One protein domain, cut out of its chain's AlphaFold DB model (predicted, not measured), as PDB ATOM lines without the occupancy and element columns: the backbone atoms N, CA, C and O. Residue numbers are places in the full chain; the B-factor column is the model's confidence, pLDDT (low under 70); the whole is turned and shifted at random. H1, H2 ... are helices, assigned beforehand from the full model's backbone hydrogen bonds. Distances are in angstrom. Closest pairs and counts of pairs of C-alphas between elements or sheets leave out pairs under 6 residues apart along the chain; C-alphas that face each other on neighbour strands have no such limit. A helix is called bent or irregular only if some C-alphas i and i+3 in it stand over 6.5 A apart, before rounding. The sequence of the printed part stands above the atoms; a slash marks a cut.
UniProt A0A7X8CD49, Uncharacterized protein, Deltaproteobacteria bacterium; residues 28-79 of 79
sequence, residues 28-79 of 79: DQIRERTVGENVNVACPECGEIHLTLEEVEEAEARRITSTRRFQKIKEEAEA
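AT A GLANCE: This is residues 28 to 79 of the 79 residues of an uncharacterized protein of Deltaproteobacteria bacterium (UniProt A0A7X8CD49). Three short helices are strung out along an open, drawn-out chain, with no core that they share: H1 lies toward one end, H2 runs along the long axis, and H3 lies at the far end, turned crosswise to H2. Between H1 and H2 the long unnamed stretch of residues 34 to 52 runs away from H1, folds back, makes a turn near Glu 45 and returns to the beginning of H2. The printed part has 52 residues, with three named helices in the order H1, H2, H3 and no named strand; the class is all helix, and 26 of the 52 residues are in the helices. The whole is extended, with a radius of gyration of the C-alphas of 16.6 A, and the C-alphas span 48 by 22 by 15 A.

HOW THE PARTS SIT: H1, residues 28 to 33, touches no helix. A long link of 19 residues joins it to H2, residues 53 to 61. H1 and H2 are close but not clearly touching, with 1 pair of C-alphas within 8 A. Their closest C-alphas, those of Asp 28 and Leu 53, are 6.9 A apart. They run opposite ways at a steep tilt of 40 degrees, and their centres are 16.8 A apart. A short link of 6 residues joins H2 to H3, residues 68 to 78. H2 and H3 are apart, and so are H1 and H3. In H1, H2 and H3 every O i to N i+4 pair is within hydrogen-bond range.

IN THESE COORDINATES: H1 begins at Asp 28, whose C-alpha is at (472.553, 478.437, 451.406), and ends at Arg 33. H2 runs from Leu 53, C-alpha at (477.188, 473.868, 453.745), to Ala 61 and measures 12.4 A from first to last C-alpha. H3, the longest helix with 11 residues, runs from Arg 68 to Glu 78 over 15.4 A, and its last C-alpha is at (468.455, 446.582, 462.490). No helix is bent or irregular.

THE WHOLE: The outline is a rod. The two C-alphas farthest apart, those of Glu 37 and Ala 79, are 49.5 A apart, and Ala 79 is the chain's last residue. Residues 32 to 38 stand free, and so do residues 66 to 73, of which 68 to 73 belong to H3. The remaining 37 residues span 43 by 23 by 13 A. The printed part has no cut. The mean pLDDT of the printed part is 73.7; residue 28, residue 33 and residues 35 to 51 are under 70, while H3 has a mean of 87.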
ATOM      1  N   ASP A  28     472.158 477.941 452.725       69.69
ATOM      2  CA  ASP A  28     472.553 478.437 451.406       69.69
ATOM      3  C   ASP A  28     471.511 478.062 450.351       69.69
ATOM      4  O   ASP A  28     471.033 478.922 449.615       69.69
ATOM      5  N   GLN A  29     471.027 476.819 450.382       71.12
ATOM      6  CA  GLN A  29     469.958 476.355 449.496       71.12
ATOM      7  C   GLN A  29     468.620 477.062 449.757       71.12
ATOM      8  O   GLN A  29     467.856 477.312 448.822       71.12
ATOM      9  N   ILE A  30     468.312 477.395 451.017       72.25
ATOM     10  CA  ILE A  30     467.123 478.186 451.372       72.25
ATOM     11  C   ILE A  30     467.261 479.607 450.819       72.25
ATOM     12  O   ILE A  30     466.312 480.122 450.226       72.25
ATOM     13  N   ARG A  31     468.436 480.230 450.955       71.88
ATOM     14  CA  ARG A  31     468.716 481.570 450.422       71.88
ATOM     15  C   ARG A  31     468.618 481.615 448.903       71.88
ATOM     16  O   ARG A  31     467.962 482.510 448.388       71.88
ATOM     17  N   GLU A  32     469.187 480.640 448.198       72.62
ATOM     18  CA  GLU A  32     469.108 480.558 446.732       72.62
ATOM     19  C   GLU A  32     467.668 480.428 446.215       72.62
ATOM     20  O   GLU A  32     467.350 480.890 445.121       72.62
ATOM     21  N   ARG A  33     466.784 479.797 446.996       68.19
ATOM     22  CA  ARG A  33     465.379 479.567 446.623       68.19
ATOM     23  C   ARG A  33     464.429 480.661 447.102       68.19
ATOM     24  O   ARG A  33     463.290 480.711 446.637       68.19
ATOM     25  N   THR A  34     464.856 481.514 448.029       71.69
ATOM     26  CA  THR A  34     464.003 482.558 448.602       71.69
ATOM     27  C   THR A  34     464.127 483.840 447.792       71.69
ATOM     28  O   THR A  34     465.208 484.398 447.646       71.69
ATOM     29  N   VAL A  35     462.998 484.344 447.293       55.59
ATOM     30  CA  VAL A  35     462.924 485.631 446.592       55.59
ATOM     31  C   VAL A  35     462.387 486.684 447.564       55.59
ATOM     32  O   VAL A  35     461.207 486.662 447.907       55.59
ATOM     33  N   GLY A  36     463.250 487.595 448.024       62.38
ATOM     34  CA  GLY A  36     462.896 488.709 448.916       62.38
ATOM     35  C   GLY A  36     464.014 489.082 449.901       62.38
ATOM     36  O   GLY A  36     464.922 488.293 450.132       62.38
ATOM     37  N   GLU A  37     463.951 490.281 450.494       60.09
ATOM     38  CA  GLU A  37     464.973 490.779 451.444       60.09
ATOM     39  C   GLU A  37     464.990 490.037 452.792       60.09
ATOM     40  O   GLU A  37     466.024 489.982 453.453       60.09
ATOM     41  N   ASN A  38     463.865 489.444 453.204       60.28
ATOM     42  CA  ASN A  38     463.739 488.755 454.490       60.28
ATOM     43  C   ASN A  38     463.707 487.236 454.288       60.28
ATOM     44  O   ASN A  38     462.675 486.672 453.927       60.28
ATOM     45  N   VAL A  39     464.833 486.572 454.555       64.00
ATOM     46  CA  VAL A  39     464.947 485.111 454.477       64.00
ATOM     47  C   VAL A  39     464.774 484.513 455.870       64.00
ATOM     48  O   VAL A  39     465.652 484.642 456.725       64.00
ATOM     49  N   ASN A  40     463.651 483.831 456.102       66.06
ATOM     50  CA  ASN A  40     463.487 483.008 457.294       66.06
ATOM     51  C   ASN A  40     464.183 481.657 457.076       66.06
ATOM     52  O   ASN A  40     463.705 480.816 456.320       66.06
ATOM     53  N   VAL A  41     465.326 481.473 457.732       65.94
ATOM     54  CA  VAL A  41     466.178 480.274 457.630       65.94
ATOM     55  C   VAL A  41     465.871 479.221 458.706       65.94
ATOM     56  O   VAL A  41     466.608 478.243 458.846       65.94
ATOM     57  N   ALA A  42     464.809 479.427 459.491       64.25
ATOM     58  CA  ALA A  42     464.361 478.474 460.497       64.25
ATOM     59  C   ALA A  42     463.594 477.311 459.852       64.25
ATOM     60  O   ALA A  42     462.720 477.513 459.005       64.25
ATOM     61  N   CYS A  43     463.891 476.088 460.285       63.44
ATOM     62  CA  CYS A  43     463.152 474.906 459.873       63.44
ATOM     63  C   CYS A  43     461.734 474.933 460.469       63.44
ATOM     64  O   CYS A  43     461.613 475.003 461.695       63.44
ATOM     65  N   PRO A  44     460.660 474.801 459.670       59.84
ATOM     66  CA  PRO A  44     459.297 474.746 460.203       59.84
ATOM     67  C   PRO A  44     459.023 473.488 461.044       59.84
ATOM     68  O   PRO A  44     458.101 473.494 461.851       59.84
ATOM     69  N   GLU A  45     459.820 472.428 460.877       55.38
ATOM     70  CA  GLU A  45     459.681 471.175 461.632       55.38
ATOM     71  C   GLU A  45     460.492 471.171 462.932       55.38
ATOM     72  O   GLU A  45     459.994 470.758 463.976       55.38
ATOM     73  N   CYS A  46     461.737 471.652 462.887       55.62
ATOM     74  CA  CYS A  46     462.634 471.623 464.046       55.62
ATOM     75  C   CYS A  46     462.549 472.896 464.903       55.62
ATOM     76  O   CYS A  46     463.022 472.899 466.033       55.62
ATOM     77  N   GLY A  47     462.035 474.000 464.350       57.16
ATOM     78  CA  GLY A  47     462.050 475.324 464.984       57.16
ATOM     79  C   GLY A  47     463.434 475.987 465.062       57.16
ATOM     80  O   GLY A  47     463.534 477.117 465.533       57.16
ATOM     81  N   GLU A  48     464.492 475.320 464.590       64.12
ATOM     82  CA  GLU A  48     465.883 475.785 464.653       64.12
ATOM     83  C   GLU A  48     466.464 476.161 463.282       64.12
ATOM     84  O   GLU A  48     465.927 475.805 462.232       64.12
ATOM     85  N   ILE A  49     467.583 476.897 463.293       62.19
ATOM     86  CA  ILE A  49     468.285 477.359 462.088       62.19
ATOM     87  C   ILE A  49     469.025 476.183 461.436       62.19
ATOM     88  O   ILE A  49     469.747 475.441 462.109       62.19
ATOM     89  N   HIS A  50     468.852 476.024 460.121       65.00
ATOM     90  CA  HIS A  50     469.584 475.030 459.331       65.00
ATOM     91  C   HIS A  50     471.102 475.264 459.385       65.00
ATOM     92  O   HIS A  50     471.564 476.375 459.619       65.00
ATOM     93  N   LEU A  51     471.883 474.210 459.151       69.19
ATOM     94  CA  LEU A  51     473.328 474.349 458.978       69.19
ATOM     95  C   LEU A  51     473.641 474.993 457.616       69.19
ATOM     96  O   LEU A  51     472.909 474.776 456.640       69.19
ATOM     97  N   THR A  52     474.722 475.765 457.539       72.25
ATOM     98  CA  THR A  52     475.364 476.116 456.261       72.25
ATOM     99  C   THR A  52     476.035 474.886 455.649       72.25
ATOM    100  O   THR A  52     476.209 473.866 456.320       72.25
ATOM    101  N   LEU A  53     476.425 474.956 454.373       74.12
ATOM    102  CA  LEU A  53     477.188 473.868 453.745       74.12
ATOM    103  C   LEU A  53     478.483 473.548 454.509       74.12
ATOM    104  O   LEU A  53     478.761 472.381 454.769       74.12
ATOM    105  N   GLU A  54     479.218 474.573 454.937       74.44
ATOM    106  CA  GLU A  54     480.463 474.418 455.702       74.44
ATOM    107  C   GLU A  54     480.228 473.693 457.035       74.44
ATOM    108  O   GLU A  54     480.963 472.775 457.399       74.44
ATOM    109  N   GLU A  55     479.162 474.056 457.752       73.38
ATOM    110  CA  GLU A  55     478.816 473.400 459.013       73.38
ATOM    111  C   GLU A  55     478.359 471.944 458.802       73.38
ATOM    112  O   GLU A  55     478.605 471.089 459.658       73.38
ATOM    113  N   VAL A  56     477.711 471.633 457.669       75.38
ATOM    114  CA  VAL A  56     477.376 470.249 457.299       75.38
ATOM    115  C   VAL A  56     478.645 469.445 457.045       75.38
ATOM    116  O   VAL A  56     478.778 468.353 457.589       75.38
ATOM    117  N   GLU A  57     479.595 469.973 456.276       78.75
ATOM    118  CA  GLU A  57     480.868 469.297 456.003       78.75
ATOM    119  C   GLU A  57     481.677 469.047 457.286       78.75
ATOM    120  O   GLU A  57     482.198 467.947 457.491       78.75
ATOM    121  N   GLU A  58     481.723 470.021 458.199       79.44
ATOM    122  CA  GLU A  58     482.360 469.859 459.510       79.44
ATOM    123  C   GLU A  58     481.670 468.768 460.348       79.44
ATOM    124  O   GLU A  58     482.336 467.940 460.985       79.44
ATOM    125  N   ALA A  59     480.335 468.733 460.339       75.69
ATOM    126  CA  ALA A  59     479.562 467.712 461.036       75.69
ATOM    127  C   ALA A  59     479.779 466.310 460.436       75.69
ATOM    128  O   ALA A  59     479.928 465.340 461.184       75.69
ATOM    129  N   GLU A  60     479.844 466.195 459.105       77.56
ATOM    130  CA  GLU A  60     480.177 464.958 458.390       77.56
ATOM    131  C   GLU A  60     481.576 464.454 458.757       77.56
ATOM    132  O   GLU A  60     481.740 463.280 459.096       77.56
ATOM    133  N   ALA A  61     482.578 465.338 458.776       80.62
ATOM    134  CA  ALA A  61     483.956 464.988 459.118       80.62
ATOM    135  C   ALA A  61     484.102 464.453 460.554       80.62
ATOM    136  O   ALA A  61     484.998 463.657 460.843       80.62
ATOM    137  N   ARG A  62     483.205 464.853 461.465       79.81
ATOM    138  CA  ARG A  62     483.174 464.391 462.864       79.81
ATOM    139  C   ARG A  62     482.327 463.137 463.082       79.81
ATOM    140  O   ARG A  62     482.189 462.684 464.223       79.81
ATOM    141  N   ARG A  63     481.749 462.548 462.031       76.88
ATOM    142  CA  ARG A  63     480.931 461.338 462.168       76.88
ATOM    143  C   ARG A  63     481.759 460.167 462.690       76.88
ATOM    144  O   ARG A  63     482.751 459.749 462.109       76.88
ATOM    145  N   ILE A  64     481.264 459.552 463.762       79.94
ATOM    146  CA  ILE A  64     481.842 458.341 464.365       79.94
ATOM    147  C   ILE A  64     481.248 457.046 463.787       79.94
ATOM    148  O   ILE A  64     481.321 455.988 464.414       79.94
ATOM    149  N   THR A  65     480.629 457.119 462.608       80.12
ATOM    150  CA  THR A  65     479.890 456.011 461.978       80.12
ATOM    151  C   THR A  65     480.783 454.822 461.611       80.12
ATOM    152  O   THR A  65     480.318 453.689 461.530       80.12
ATOM    153  N   SER A  66     482.087 455.047 461.447       83.88
ATOM    154  CA  SER A  66     483.089 454.000 461.218       83.88
ATOM    155  C   SER A  66     483.558 453.299 462.498       83.88
ATOM    156  O   SER A  66     484.276 452.301 462.429       83.88
ATOM    157  N   THR A  67     483.185 453.792 463.682       88.19
ATOM    158  CA  THR A  67     483.634 453.194 464.944       88.19
ATOM    159  C   THR A  67     482.953 451.850 465.196       88.19
ATOM    160  O   THR A  67     481.757 451.683 464.958       88.19
ATOM    161  N   ARG A  68     483.692 450.897 465.784       87.62
ATOM    162  CA  ARG A  68     483.144 449.583 466.179       87.62
ATOM    163  C   ARG A  68     481.918 449.705 467.083       87.62
ATOM    164  O   ARG A  68     480.982 448.925 466.965       87.62
ATOM    165  N   ARG A  69     481.919 450.694 467.985       83.81
ATOM    166  CA  ARG A  69     480.789 450.951 468.886       83.81
ATOM    167  C   ARG A  69     479.538 451.350 468.105       83.81
ATOM    168  O   ARG A  69     478.469 450.839 468.409       83.81
ATOM    169  N   PHE A  70     479.674 452.235 467.120       87.81
ATOM    170  CA  PHE A  70     478.556 452.634 466.271       87.81
ATOM    171  C   PHE A  70     478.019 451.454 465.453       87.81
ATOM    172  O   PHE A  70     476.815 451.227 465.452       87.81
ATOM    173  N   GLN A  71     478.903 450.681 464.813       89.50
ATOM    174  CA  GLN A  71     478.516 449.515 464.008       89.50
ATOM    175  C   GLN A  71     477.727 448.494 464.831       89.50
ATOM    176  O   GLN A  71     476.660 448.070 464.407       89.50
ATOM    177  N   LYS A  72     478.186 448.193 466.052       90.31
ATOM    178  CA  LYS A  72     477.482 447.279 466.957       90.31
ATOM    179  C   LYS A  72     476.075 447.772 467.316       90.31
ATOM    180  O   LYS A  72     475.127 447.002 467.265       90.31
ATOM    181  N   ILE A  73     475.932 449.057 467.650       88.50
ATOM    182  CA  ILE A  73     474.619 449.656 467.953       88.50
ATOM    183  C   ILE A  73     473.697 449.592 466.728       88.50
ATOM    184  O   ILE A  73     472.503 449.353 466.871       88.50
ATOM    185  N   LYS A  74     474.244 449.813 465.526       88.75
ATOM    186  CA  LYS A  74     473.489 449.734 464.274       88.75
ATOM    187  C   LYS A  74     472.970 448.316 464.022       88.75
ATOM    188  O   LYS A  74     471.782 448.156 463.779       88.75
ATOM    189  N   GLU A  75     473.834 447.310 464.141       89.50
ATOM    190  CA  GLU A  75     473.454 445.898 464.000       89.50
ATOM    191  C   GLU A  75     472.362 445.500 465.005       89.50
ATOM    192  O   GLU A  75     471.390 444.862 464.623       89.50
ATOM    193  N   GLU A  76     472.473 445.929 466.269       86.75
ATOM    194  CA  GLU A  76     471.460 445.670 467.308       86.75
ATOM    195  C   GLU A  76     470.101 446.337 467.023       86.75
ATOM    196  O   GLU A  76     469.075 445.843 467.481       86.75
ATOM    197  N   ALA A  77     470.081 447.467 466.313       83.88
ATOM    198  CA  ALA A  77     468.854 448.192 465.986       83.88
ATOM    199  C   ALA A  77     468.167 447.684 464.705       83.88
ATOM    200  O   ALA A  77     466.962 447.878 464.551       83.88
ATOM    201  N   GLU A  78     468.933 447.095 463.783       85.25
ATOM    202  CA  GLU A  78     468.455 446.582 462.490       85.25
ATOM    203  C   GLU A  78     468.116 445.075 462.511       85.25
ATOM    204  O   GLU A  78     467.467 444.601 461.576       85.25
ATOM    205  N   ALA A  79     468.545 444.337 463.543       72.62
ATOM    206  CA  ALA A  79     468.241 442.915 463.769       72.62
ATOM    207  C   ALA A  79     466.860 442.683 464.407       72.62
ATOM    208  O   ALA A  79     466.215 441.676 464.028       72.62
TER     209      ALA A  79